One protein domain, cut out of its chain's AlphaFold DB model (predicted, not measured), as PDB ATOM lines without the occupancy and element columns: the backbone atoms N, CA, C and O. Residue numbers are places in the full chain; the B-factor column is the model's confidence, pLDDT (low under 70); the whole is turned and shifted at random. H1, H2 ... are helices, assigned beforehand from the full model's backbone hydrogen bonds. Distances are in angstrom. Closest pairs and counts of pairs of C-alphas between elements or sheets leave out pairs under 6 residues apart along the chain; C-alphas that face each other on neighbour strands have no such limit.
ATOM      1  N   GLU A  10     -13.431  27.285  33.610       94.25
ATOM      2  CA  GLU A  10     -14.462  28.133  33.013       94.25
ATOM      3  C   GLU A  10     -14.193  28.372  31.523       94.25
ATOM      4  O   GLU A  10     -15.111  28.260  30.709       94.25
ATOM      5  N   ASP A  11     -12.931  28.617  31.148       95.31
ATOM      6  CA  ASP A  11     -12.513  28.746  29.747       95.31
ATOM      7  C   ASP A  11     -12.826  27.467  28.959       95.31
ATOM      8  O   ASP A  11     -13.262  27.529  27.806       95.31
ATOM      9  N   PHE A  12     -12.612  26.297  29.573       95.56
ATOM     10  CA  PHE A  12     -12.911  25.013  28.946       95.56
ATOM     11  C   PHE A  12     -14.407  24.854  28.679       95.56
ATOM     12  O   PHE A  12     -14.792  24.531  27.556       95.56
ATOM     13  N   TYR A  13     -15.256  25.116  29.673       95.44
ATOM     14  CA  TYR A  13     -16.704  25.015  29.494       95.44
ATOM     15  C   TYR A  13     -17.226  26.029  28.475       95.44
ATOM     16  O   TYR A  13     -18.015  25.660  27.606       95.44
ATOM     17  N   ALA A  14     -16.725  27.267  28.497       95.25
ATOM     18  CA  ALA A  14     -17.058  28.261  27.483       95.25
ATOM     19  C   ALA A  14     -16.676  27.777  26.075       95.25
ATOM     20  O   ALA A  14     -17.476  27.892  25.150       95.25
ATOM     21  N   TYR A  15     -15.495  27.173  25.909       95.12
ATOM     22  CA  TYR A  15     -15.096  26.545  24.650       95.12
ATOM     23  C   TYR A  15     -16.071  25.435  24.221       95.12
ATOM     24  O   TYR A  15     -16.495  25.434  23.063       95.12
ATOM     25  N   VAL A  16     -16.476  24.540  25.128       95.56
ATOM     26  CA  VAL A  16     -17.411  23.438  24.827       95.56
ATOM     27  C   VAL A  16     -18.772  23.944  24.340       95.56
ATOM     28  O   VAL A  16     -19.403  23.304  23.493       95.56
ATOM     29  N   GLU A  17     -19.223  25.103  24.811       94.31
ATOM     30  CA  GLU A  17     -20.454  25.740  24.327       94.31
ATOM     31  C   GLU A  17     -20.345  26.282  22.894       94.31
ATOM     32  O   GLU A  17     -21.352  26.388  22.199       94.31
ATOM     33  N   THR A  18     -19.133  26.555  22.401       93.69
ATOM     34  CA  THR A  18     -18.912  27.036  21.021       93.69
ATOM     35  C   THR A  18     -18.784  25.922  19.979       93.69
ATOM     36  O   THR A  18     -18.659  26.202  18.783       93.69
ATOM     37  N   LEU A  19     -18.780  24.656  20.405       94.75
ATOM     38  CA  LEU A  19     -18.499  23.526  19.525       94.75
ATOM     39  C   LEU A  19     -19.664  23.178  18.588       94.75
ATOM     40  O   LEU A  19     -20.829  23.226  18.984       94.75
ATOM     41  N   PRO A  20     -19.365  22.729  17.353       94.88
ATOM     42  CA  PRO A  20     -20.377  22.175  16.467       94.88
ATOM     43  C   PRO A  20     -20.908  20.834  16.998       94.88
ATOM     44  O   PRO A  20     -20.226  20.117  17.737       94.88
ATOM     45  N   ALA A  21     -22.106  20.451  16.545       93.38
ATOM     46  CA  ALA A  21     -22.803  19.236  16.979       93.38
ATOM     47  C   ALA A  21     -21.952  17.955  16.861       93.38
ATOM     48  O   ALA A  21     -21.998  17.100  17.743       93.38
ATOM     49  N   GLU A  22     -21.124  17.851  15.818       94.56
ATOM     50  CA  GLU A  22     -20.227  16.710  15.575       94.56
ATOM     51  C   GLU A  22     -19.211  16.484  16.707       94.56
ATOM     52  O   GLU A  22     -18.829  15.348  16.983       94.56
ATOM     53  N   LYS A  23     -18.793  17.559  17.386       95.69
ATOM     54  CA  LYS A  23     -17.805  17.528  18.475       95.69
ATOM     55  C   LYS A  23     -18.443  17.513  19.862       95.69
ATOM     56  O   LYS A  23     -17.788  17.100  20.818       95.69
ATOM     57  N   LYS A  24     -19.718  17.910  19.977       94.25
ATOM     58  CA  LYS A  24     -20.406  18.069  21.267       94.25
ATOM     59  C   LYS A  24     -20.431  16.771  22.074       94.25
ATOM     60  O   LYS A  24     -20.026  16.776  23.225       94.25
ATOM     61  N   LYS A  25     -20.747  15.634  21.443       95.00
ATOM     62  CA  LYS A  25     -20.776  14.330  22.133       95.00
ATOM     63  C   LYS A  25     -19.436  13.961  22.785       95.00
ATOM     64  O   LYS A  25     -19.412  13.404  23.877       95.00
ATOM     65  N   LEU A  26     -18.317  14.236  22.111       96.38
ATOM     66  CA  LEU A  26     -16.990  13.961  22.669       96.38
ATOM     67  C   LEU A  26     -16.643  14.955  23.784       96.38
ATOM     68  O   LEU A  26     -16.081  14.555  24.801       96.38
ATOM     69  N   ALA A  27     -17.011  16.224  23.619       97.06
ATOM     70  CA  ALA A  27     -16.833  17.236  24.652       97.06
ATOM     71  C   ALA A  27     -17.643  16.930  25.921       97.06
ATOM     72  O   ALA A  27     -17.106  17.046  27.018       97.06
ATOM     73  N   ASP A  28     -18.879  16.445  25.786       96.44
ATOM     74  CA  ASP A  28     -19.725  16.056  26.918       96.44
ATOM     75  C   ASP A  28     -19.089  14.912  27.725       96.44
ATOM     76  O   ASP A  28     -19.069  14.957  28.954       96.44
ATOM     77  N   ASN A  29     -18.485  13.922  27.053       96.69
ATOM     78  CA  ASN A  29     -17.738  12.856  27.731       96.69
ATOM     79  C   ASN A  29     -16.561  13.413  28.551       96.69
ATOM     80  O   ASN A  29     -16.319  12.955  29.669       96.69
ATOM     81  N   TRP A  30     -15.843  14.405  28.013       97.00
ATOM     82  CA  TRP A  30     -14.778  15.093  28.742       97.00
ATOM     83  C   TRP A  30     -15.320  15.866  29.945       97.00
ATOM     84  O   TRP A  30     -14.770  15.726  31.033       97.00
ATOM     85  N   CYS A  31     -16.416  16.612  29.791       96.19
ATOM     86  CA  CYS A  31     -17.062  17.330  30.892       96.19
ATOM     87  C   CYS A  31     -17.507  16.385  32.016       96.19
ATOM     88  O   CYS A  31     -17.286  16.692  33.183       96.19
ATOM     89  N   ILE A  32     -18.075  15.219  31.686       95.31
ATOM     90  CA  ILE A  32     -18.462  14.206  32.680       95.31
ATOM     91  C   ILE A  32     -17.230  13.694  33.433       95.31
ATOM     92  O   ILE A  32     -17.227  13.675  34.661       95.31
ATOM     93  N   GLY A  33     -16.174  13.302  32.714       93.31
ATOM     94  CA  GLY A  33     -14.948  12.794  33.337       93.31
ATOM     95  C   GLY A  33     -14.254  13.831  34.223       93.31
ATOM     96  O   GLY A  33     -13.791  13.499  35.308       93.31
ATOM     97  N   ILE A  34     -14.225  15.091  33.785       93.38
ATOM     98  CA  ILE A  34     -13.675  16.220  34.544       93.38
ATOM     99  C   ILE A  34     -14.537  16.520  35.777       93.38
ATOM    100  O   ILE A  34     -14.000  16.691  36.865       93.38
ATOM    101  N   GLY A  35     -15.865  16.528  35.640       90.75
ATOM    102  CA  GLY A  35     -16.779  16.743  36.764       90.75
ATOM    103  C   GLY A  35     -16.668  15.664  37.843       90.75
ATOM    104  O   GLY A  35     -16.760  15.971  39.026       90.75
ATOM    105  N   LEU A  36     -16.399  14.409  37.461       92.38
ATOM    106  CA  LEU A  36     -16.143  13.331  38.423       92.38
ATOM    107  C   LEU A  36     -14.860  13.558  39.239       92.38
ATOM    108  O   LEU A  36     -14.827  13.203  40.411       92.38
ATOM    109  N   GLN A  37     -13.833  14.200  38.669       86.75
ATOM    110  CA  GLN A  37     -12.617  14.538  39.421       86.75
ATOM    111  C   GLN A  37     -12.882  15.566  40.527       86.75
ATOM    112  O   GLN A  37     -12.289  15.471  41.598       86.75
ATOM    113  N   ASP A  38     -13.783  16.523  40.286       80.25
ATOM    114  CA  ASP A  38     -14.167  17.533  41.280       80.25
ATOM    115  C   ASP A  38     -14.920  16.907  42.466       80.25
ATOM    116  O   ASP A  38     -14.664  17.248  43.623       80.25
ATOM    117  N   VAL A  39     -15.770  15.906  42.195       80.88
ATOM    118  CA  VAL A  39     -16.419  15.087  43.237       80.88
ATOM    119  C   VAL A  39     -15.383  14.385  44.123       80.88
ATOM    120  O   VAL A  39     -15.580  14.291  45.332       80.88
ATOM    121  N   ASP A  40     -14.258  13.962  43.544       86.19
ATOM    122  CA  ASP A  40     -13.133  13.349  44.259       86.19
ATOM    123  C   ASP A  40     -12.161  14.379  44.880       86.19
ATOM    124  O   ASP A  40     -11.088  14.016  45.368       86.19
ATOM    125  N   HIS A  41     -12.514  15.671  44.872       83.06
ATOM    126  CA  HIS A  41     -11.689  16.788  45.349       83.06
ATOM    127  C   HIS A  41     -10.317  16.902  44.659       83.06
ATOM    128  O   HIS A  41      -9.354  17.423  45.232       83.06
ATOM    129  N   LEU A  42     -10.209  16.429  43.416       87.69
ATOM    130  CA  LEU A  42      -8.994  16.538  42.619       87.69
ATOM    131  C   LEU A  42      -8.990  17.846  41.827       87.69
ATOM    132  O   LEU A  42      -9.923  18.171  41.098       87.69
ATOM    133  N   THR A  43      -7.884  18.586  41.908       85.88
ATOM    134  CA  THR A  43      -7.693  19.772  41.070       85.88
ATOM    135  C   THR A  43      -7.441  19.369  39.620       85.88
ATOM    136  O   THR A  43      -6.427  18.747  39.291       85.88
ATOM    137  N   VAL A  44      -8.342  19.789  38.737       89.94
ATOM    138  CA  VAL A  44      -8.222  19.601  37.290       89.94
ATOM    139  C   VAL A  44      -7.077  20.466  36.760       89.94
ATOM    140  O   VAL A  44      -7.067  21.686  36.914       89.94
ATOM    141  N   SER A  45      -6.082  19.843  36.129       91.75
ATOM    142  CA  SER A  45      -4.914  20.573  35.621       91.75
ATOM    143  C   SER A  45      -5.187  21.253  34.274       91.75
ATOM    144  O   SER A  45      -5.843  20.688  33.398       91.75
ATOM    145  N   LEU A  46      -4.577  22.425  34.044       94.00
ATOM    146  CA  LEU A  46      -4.601  23.088  32.728       94.00
ATOM    147  C   LEU A  46      -4.023  22.204  31.617       94.00
ATOM    148  O   LEU A  46      -4.439  22.298  30.462       94.00
ATOM    149  N   TYR A  47      -3.078  21.328  31.961       94.12
ATOM    150  CA  TYR A  47      -2.518  20.356  31.031       94.12
ATOM    151  C   TYR A  47      -3.595  19.390  30.521       94.12
ATOM    152  O   TYR A  47      -3.752  19.243  29.309       94.12
ATOM    153  N   LEU A  48      -4.398  18.820  31.427       95.00
ATOM    154  CA  LEU A  48      -5.514  17.941  31.073       95.00
ATOM    155  C   LEU A  48      -6.540  18.657  30.188       95.00
ATOM    156  O   LEU A  48      -6.924  18.120  29.152       95.00
ATOM    157  N   LEU A  49      -6.928  19.887  30.542       96.06
ATOM    158  CA  LEU A  49      -7.895  20.670  29.764       96.06
ATOM    159  C   LEU A  49      -7.406  20.943  28.334       96.06
ATOM    160  O   LEU A  49      -8.164  20.833  27.367       96.06
ATOM    161  N   ASN A  50      -6.118  21.257  28.175       96.38
ATOM    162  CA  ASN A  50      -5.538  21.478  26.854       96.38
ATOM    163  C   ASN A  50      -5.431  20.177  26.041       96.38
ATOM    164  O   ASN A  50      -5.663  20.213  24.832       96.38
ATOM    165  N   LEU A  51      -5.135  19.031  26.667       96.38
ATOM    166  CA  LEU A  51      -5.172  17.730  25.987       96.38
ATOM    167  C   LEU A  51      -6.594  17.337  25.568       96.38
ATOM    168  O   LEU A  51      -6.783  16.900  24.433       96.38
ATOM    169  N   ALA A  52      -7.589  17.558  26.432       96.94
ATOM    170  CA  ALA A  52      -8.999  17.324  26.127       96.94
ATOM    171  C   ALA A  52      -9.441  18.131  24.899       96.94
ATOM    172  O   ALA A  52      -9.987  17.568  23.951       96.94
ATOM    173  N   ARG A  53      -9.105  19.430  24.849       96.25
ATOM    174  CA  ARG A  53      -9.365  20.279  23.675       96.25
ATOM    175  C   ARG A  53      -8.747  19.698  22.404       96.25
ATOM    176  O   ARG A  53      -9.428  19.551  21.400       96.25
ATOM    177  N   ARG A  54      -7.461  19.343  22.438       96.31
ATOM    178  CA  ARG A  54      -6.756  18.787  21.270       96.31
ATOM    179  C   ARG A  54      -7.368  17.464  20.805       96.31
ATOM    180  O   ARG A  54      -7.440  17.218  19.606       96.31
ATOM    181  N   ASN A  55      -7.866  16.645  21.730       97.25
ATOM    182  CA  ASN A  55      -8.611  15.439  21.388       97.25
ATOM    183  C   ASN A  55      -9.958  15.746  20.719       97.25
ATOM    184  O   ASN A  55     -10.267  15.164  19.684       97.25
ATOM    185  N   ILE A  56     -10.722  16.699  21.255       96.69
ATOM    186  CA  ILE A  56     -11.994  17.158  20.674       96.69
ATOM    187  C   ILE A  56     -11.791  17.754  19.271       96.69
ATOM    188  O   ILE A  56     -12.611  17.552  18.375       96.69
ATOM    189  N   GLU A  57     -10.680  18.458  19.055       95.25
ATOM    190  CA  GLU A  57     -10.307  19.002  17.747       95.25
ATOM    191  C   GLU A  57      -9.828  17.939  16.747       95.25
ATOM    192  O   GLU A  57      -9.709  18.240  15.560       95.25
ATOM    193  N   GLY A  58      -9.595  16.701  17.199       95.50
ATOM    194  CA  GLY A  58      -9.056  15.617  16.379       95.50
ATOM    195  C   GLY A  58      -7.546  15.712  16.146       95.50
ATOM    196  O   GLY A  58      -7.013  14.985  15.314       95.50
ATOM    197  N   GLU A  59      -6.844  16.588  16.871       96.38
ATOM    198  CA  GLU A  59      -5.380  16.678  16.830       96.38
ATOM    199  C   GLU A  59      -4.709  15.506  17.554       96.38
ATOM    200  O   GLU A  59      -3.547  15.212  17.286       96.38
ATOM    201  N   LEU A  60      -5.420  14.887  18.500       96.88
ATOM    202  CA  LEU A  60      -4.961  13.750  19.288       96.88
ATOM    203  C   LEU A  60      -6.044  12.681  19.367       96.88
ATOM    204  O   LEU A  60      -7.224  12.975  19.561       96.88
ATOM    205  N   THR A  61      -5.634  11.425  19.324       97.75
ATOM    206  CA  THR A  61      -6.457  10.288  19.730       97.75
ATOM    207  C   THR A  61      -6.521  10.185  21.255       97.75
ATOM    208  O   THR A  61      -5.662  10.698  21.978       97.75
ATOM    209  N   ILE A  62      -7.526   9.474  21.777       96.12
ATOM    210  CA  ILE A  62      -7.629   9.242  23.225       96.12
ATOM    211  C   ILE A  62      -6.437   8.434  23.766       96.12
ATOM    212  O   ILE A  62      -5.998   8.670  24.887       96.12
ATOM    213  N   ALA A  63      -5.869   7.534  22.955       97.69
ATOM    214  CA  ALA A  63      -4.693   6.748  23.320       97.69
ATOM    215  C   ALA A  63      -3.445   7.632  23.485       97.69
ATOM    216  O   ALA A  63      -2.696   7.476  24.447       97.69
ATOM    217  N   GLU A  64      -3.247   8.605  22.593       98.06
ATOM    218  CA  GLU A  64      -2.150   9.573  22.712       98.06
ATOM    219  C   GLU A  64      -2.318  10.466  23.943       98.06
ATOM    220  O   GLU A  64      -1.349  10.721  24.655       98.06
ATOM    221  N   VAL A  65      -3.547  10.903  24.232       97.31
ATOM    222  CA  VAL A  65      -3.850  11.668  25.452       97.31
ATOM    223  C   VAL A  65      -3.509  10.859  26.703       97.31
ATOM    224  O   VAL A  65      -2.839  11.377  27.594       97.31
ATOM    225  N   GLN A  66      -3.909   9.586  26.760       95.69
ATOM    226  CA  GLN A  66      -3.585   8.692  27.877       95.69
ATOM    227  C   GLN A  66      -2.074   8.521  28.057       95.69
ATOM    228  O   GLN A  66      -1.577   8.651  29.175       95.69
ATOM    229  N   ALA A  67      -1.336   8.288  26.968       96.88
ATOM    230  CA  ALA A  67       0.119   8.159  27.014       96.88
ATOM    231  C   ALA A  67       0.794   9.437  27.544       96.88
ATOM    232  O   ALA A  67       1.684   9.364  28.389       96.88
ATOM    233  N   MET A  68       0.328  10.609  27.104       96.50
ATOM    234  CA  MET A  68       0.831  11.906  27.568       96.50
ATOM    235  C   MET A  68       0.552  12.163  29.053       96.50
ATOM    236  O   MET A  68       1.436  12.628  29.771       96.50
ATOM    237  N   ILE A  69      -0.648  11.825  29.535       93.50
ATOM    238  CA  ILE A  69      -0.985  11.924  30.962       93.50
ATOM    239  C   ILE A  69      -0.087  10.993  31.782       93.50
ATOM    240  O   ILE A  69       0.485  11.424  32.784       93.50
ATOM    241  N   GLN A  70       0.085   9.742  31.346       92.81
ATOM    242  CA  GLN A  70       0.938   8.779  32.042       92.81
ATOM    243  C   GLN A  70       2.384   9.276  32.128       92.81
ATOM    244  O   GLN A  70       2.961   9.308  33.215       92.81
ATOM    245  N   GLN A  71       2.942   9.743  31.009       93.06
ATOM    246  CA  GLN A  71       4.300  10.278  30.967       93.06
ATOM    247  C   GLN A  71       4.471  11.474  31.915       93.06
ATOM    248  O   GLN A  71       5.457  11.537  32.650       93.06
ATOM    249  N   TYR A  72       3.505  12.397  31.953       89.38
ATOM    250  CA  TYR A  72       3.543  13.547  32.859       89.38
ATOM    251  C   TYR A  72       3.631  13.124  34.334       89.38
ATOM    252  O   TYR A  72       4.409  13.694  35.107       89.38
ATOM    253  N   HIS A  73       2.867  12.105  34.735       86.06
ATOM    254  CA  HIS A  73       2.924  11.567  36.093       86.06
ATOM    255  C   HIS A  73       4.243  10.847  36.386       86.06
ATOM    256  O   HIS A  73       4.810  11.042  37.463       86.06
ATOM    257  N   ASP A  74       4.764  10.073  35.433       88.56
ATOM    258  CA  ASP A  74       6.045   9.382  35.580       88.56
ATOM    259  C   ASP A  74       7.201  10.378  35.759       88.56
ATOM    260  O   ASP A  74       8.070  10.196  36.614       88.56
ATOM    261  N   GLU A  75       7.205  11.466  34.988       87.12
ATOM    262  CA  GLU A  75       8.182  12.550  35.108       87.12
ATOM    263  C   GLU A  75       8.036  13.321  36.424       87.12
ATOM    264  O   GLU A  75       9.037  13.637  37.072       87.12
ATOM    265  N   LYS A  76       6.801  13.606  36.856       84.00
ATOM    266  CA  LYS A  76       6.542  14.236  38.157       84.00
ATOM    267  C   LYS A  76       7.099  13.384  39.301       84.00
ATOM    268  O   LYS A  76       7.849  13.907  40.119       84.00
ATOM    269  N   LYS A  77       6.829  12.078  39.290       81.25
ATOM    270  CA  LYS A  77       7.332  11.132  40.293       81.25
ATOM    271  C   LYS A  77       8.861  11.064  40.318       81.25
ATOM    272  O   LYS A  77       9.451  11.023  41.391       81.25
ATOM    273  N   LYS A  78       9.514  11.080  39.150       81.00
ATOM    274  CA  LYS A  78      10.986  11.097  39.060       81.00
ATOM    275  C   LYS A  78      11.592  12.345  39.705       81.00
ATOM    276  O   LYS A  78      12.580  12.216  40.417       81.00
ATOM    277  N   ARG A  79      10.997  13.524  39.485       76.81
ATOM    278  CA  ARG A  79      11.461  14.782  40.102       76.81
ATOM    279  C   ARG A  79      11.351  14.747  41.624       76.81
ATOM    280  O   ARG A  79      12.325  15.041  42.305       76.81
ATOM    281  N   GLU A  80      10.210  14.294  42.139       76.31
ATOM    282  CA  GLU A  80       9.968  14.177  43.584       76.31
ATOM    283  C   GLU A  80      10.949  13.210  44.274       76.31
ATOM    284  O   GLU A  80      11.305  13.416  45.429       76.31
ATOM    285  N   GLN A  81      11.420  12.173  43.569       71.06
ATOM    286  CA  GLN A  81      12.419  11.224  44.081       71.06
ATOM    287  C   GLN A  81      13.863  11.741  44.017       71.06
ATOM    288  O   GLN A  81      14.698  11.263  44.774       71.06
ATOM    289  N   SER A  82      14.180  12.669  43.109       69.69
ATOM    290  CA  SER A  82      15.528  13.247  42.974       69.69
ATOM    291  C   SER A  82      15.799  14.434  43.903       69.69
ATOM    292  O   SER A  82      16.940  14.868  44.021       69.69
ATOM    293  N   GLU A  83      14.753  14.975  44.527       58.78
ATOM    294  CA  GLU A  83      14.816  16.097  45.473       58.78
ATOM    295  C   GLU A  83      14.841  15.631  46.950       58.78
ATOM    296  O   GLU A  83      14.805  16.468  47.854       58.78
ATOM    297  N   GLN A  84      14.918  14.314  47.189       48.47
ATOM    298  CA  GLN A  84      15.076  13.663  48.502       48.47
ATOM    299  C   GLN A  84      16.497  13.130  48.691       48.47
ATOM    300  O   GLN A  84      16.995  13.222  49.835       48.47
TER     301      GLN A  84
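Overview. This is residues 10 to 84 of the 84 residues of an uncharacterized protein of bioreactor metagenome (UniProt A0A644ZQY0). Helices H1, H2 and H3 fold back and forth, centres in a triangle; the long H4 packs on H3 with residues 62 to 69, and its far part, with the last residues, sticks out as an arm, residues 73 to 84. The printed part has 75 residues, four named helices, no named strand: all helix, loose, radius of gyration of the C-alphas 14.1 A, spans 49 by 26 by 17 A.

Arrangement. H1, residues 10 to 17, and H2, residues 21 to 39, a hairpin, only just touch, with 3 pairs of C-alphas within 8 A, closest Val 16 and Ala 27, 6.2 A. H2 touches H3, residues 46 to 56, closest C-alphas Lys 23 and Ile 56, 6.2 A, at a shallow tilt of 27 degrees, opposite ways. H3 touches H4, residues 62 to 82, closest C-alphas Leu 51 and Val 65, 6.2 A, at 17 degrees, opposite ways. H1 and H4 are apart. Every O i to N i+4 pair is within hydrogen-bond range in H1, H3 and H4; in H2, 13 of 15.

Along the chain. H1 begins at C-alpha 10 (-14.462, 28.133, 33.013). H2 measures 27.3 A; H4, 30.7 A, ends at C-alpha 82 (15.528, 13.247, 42.974).

Size, cuts and confidence. The printed part has no cut. Residues 82 to 84 are under pLDDT 70.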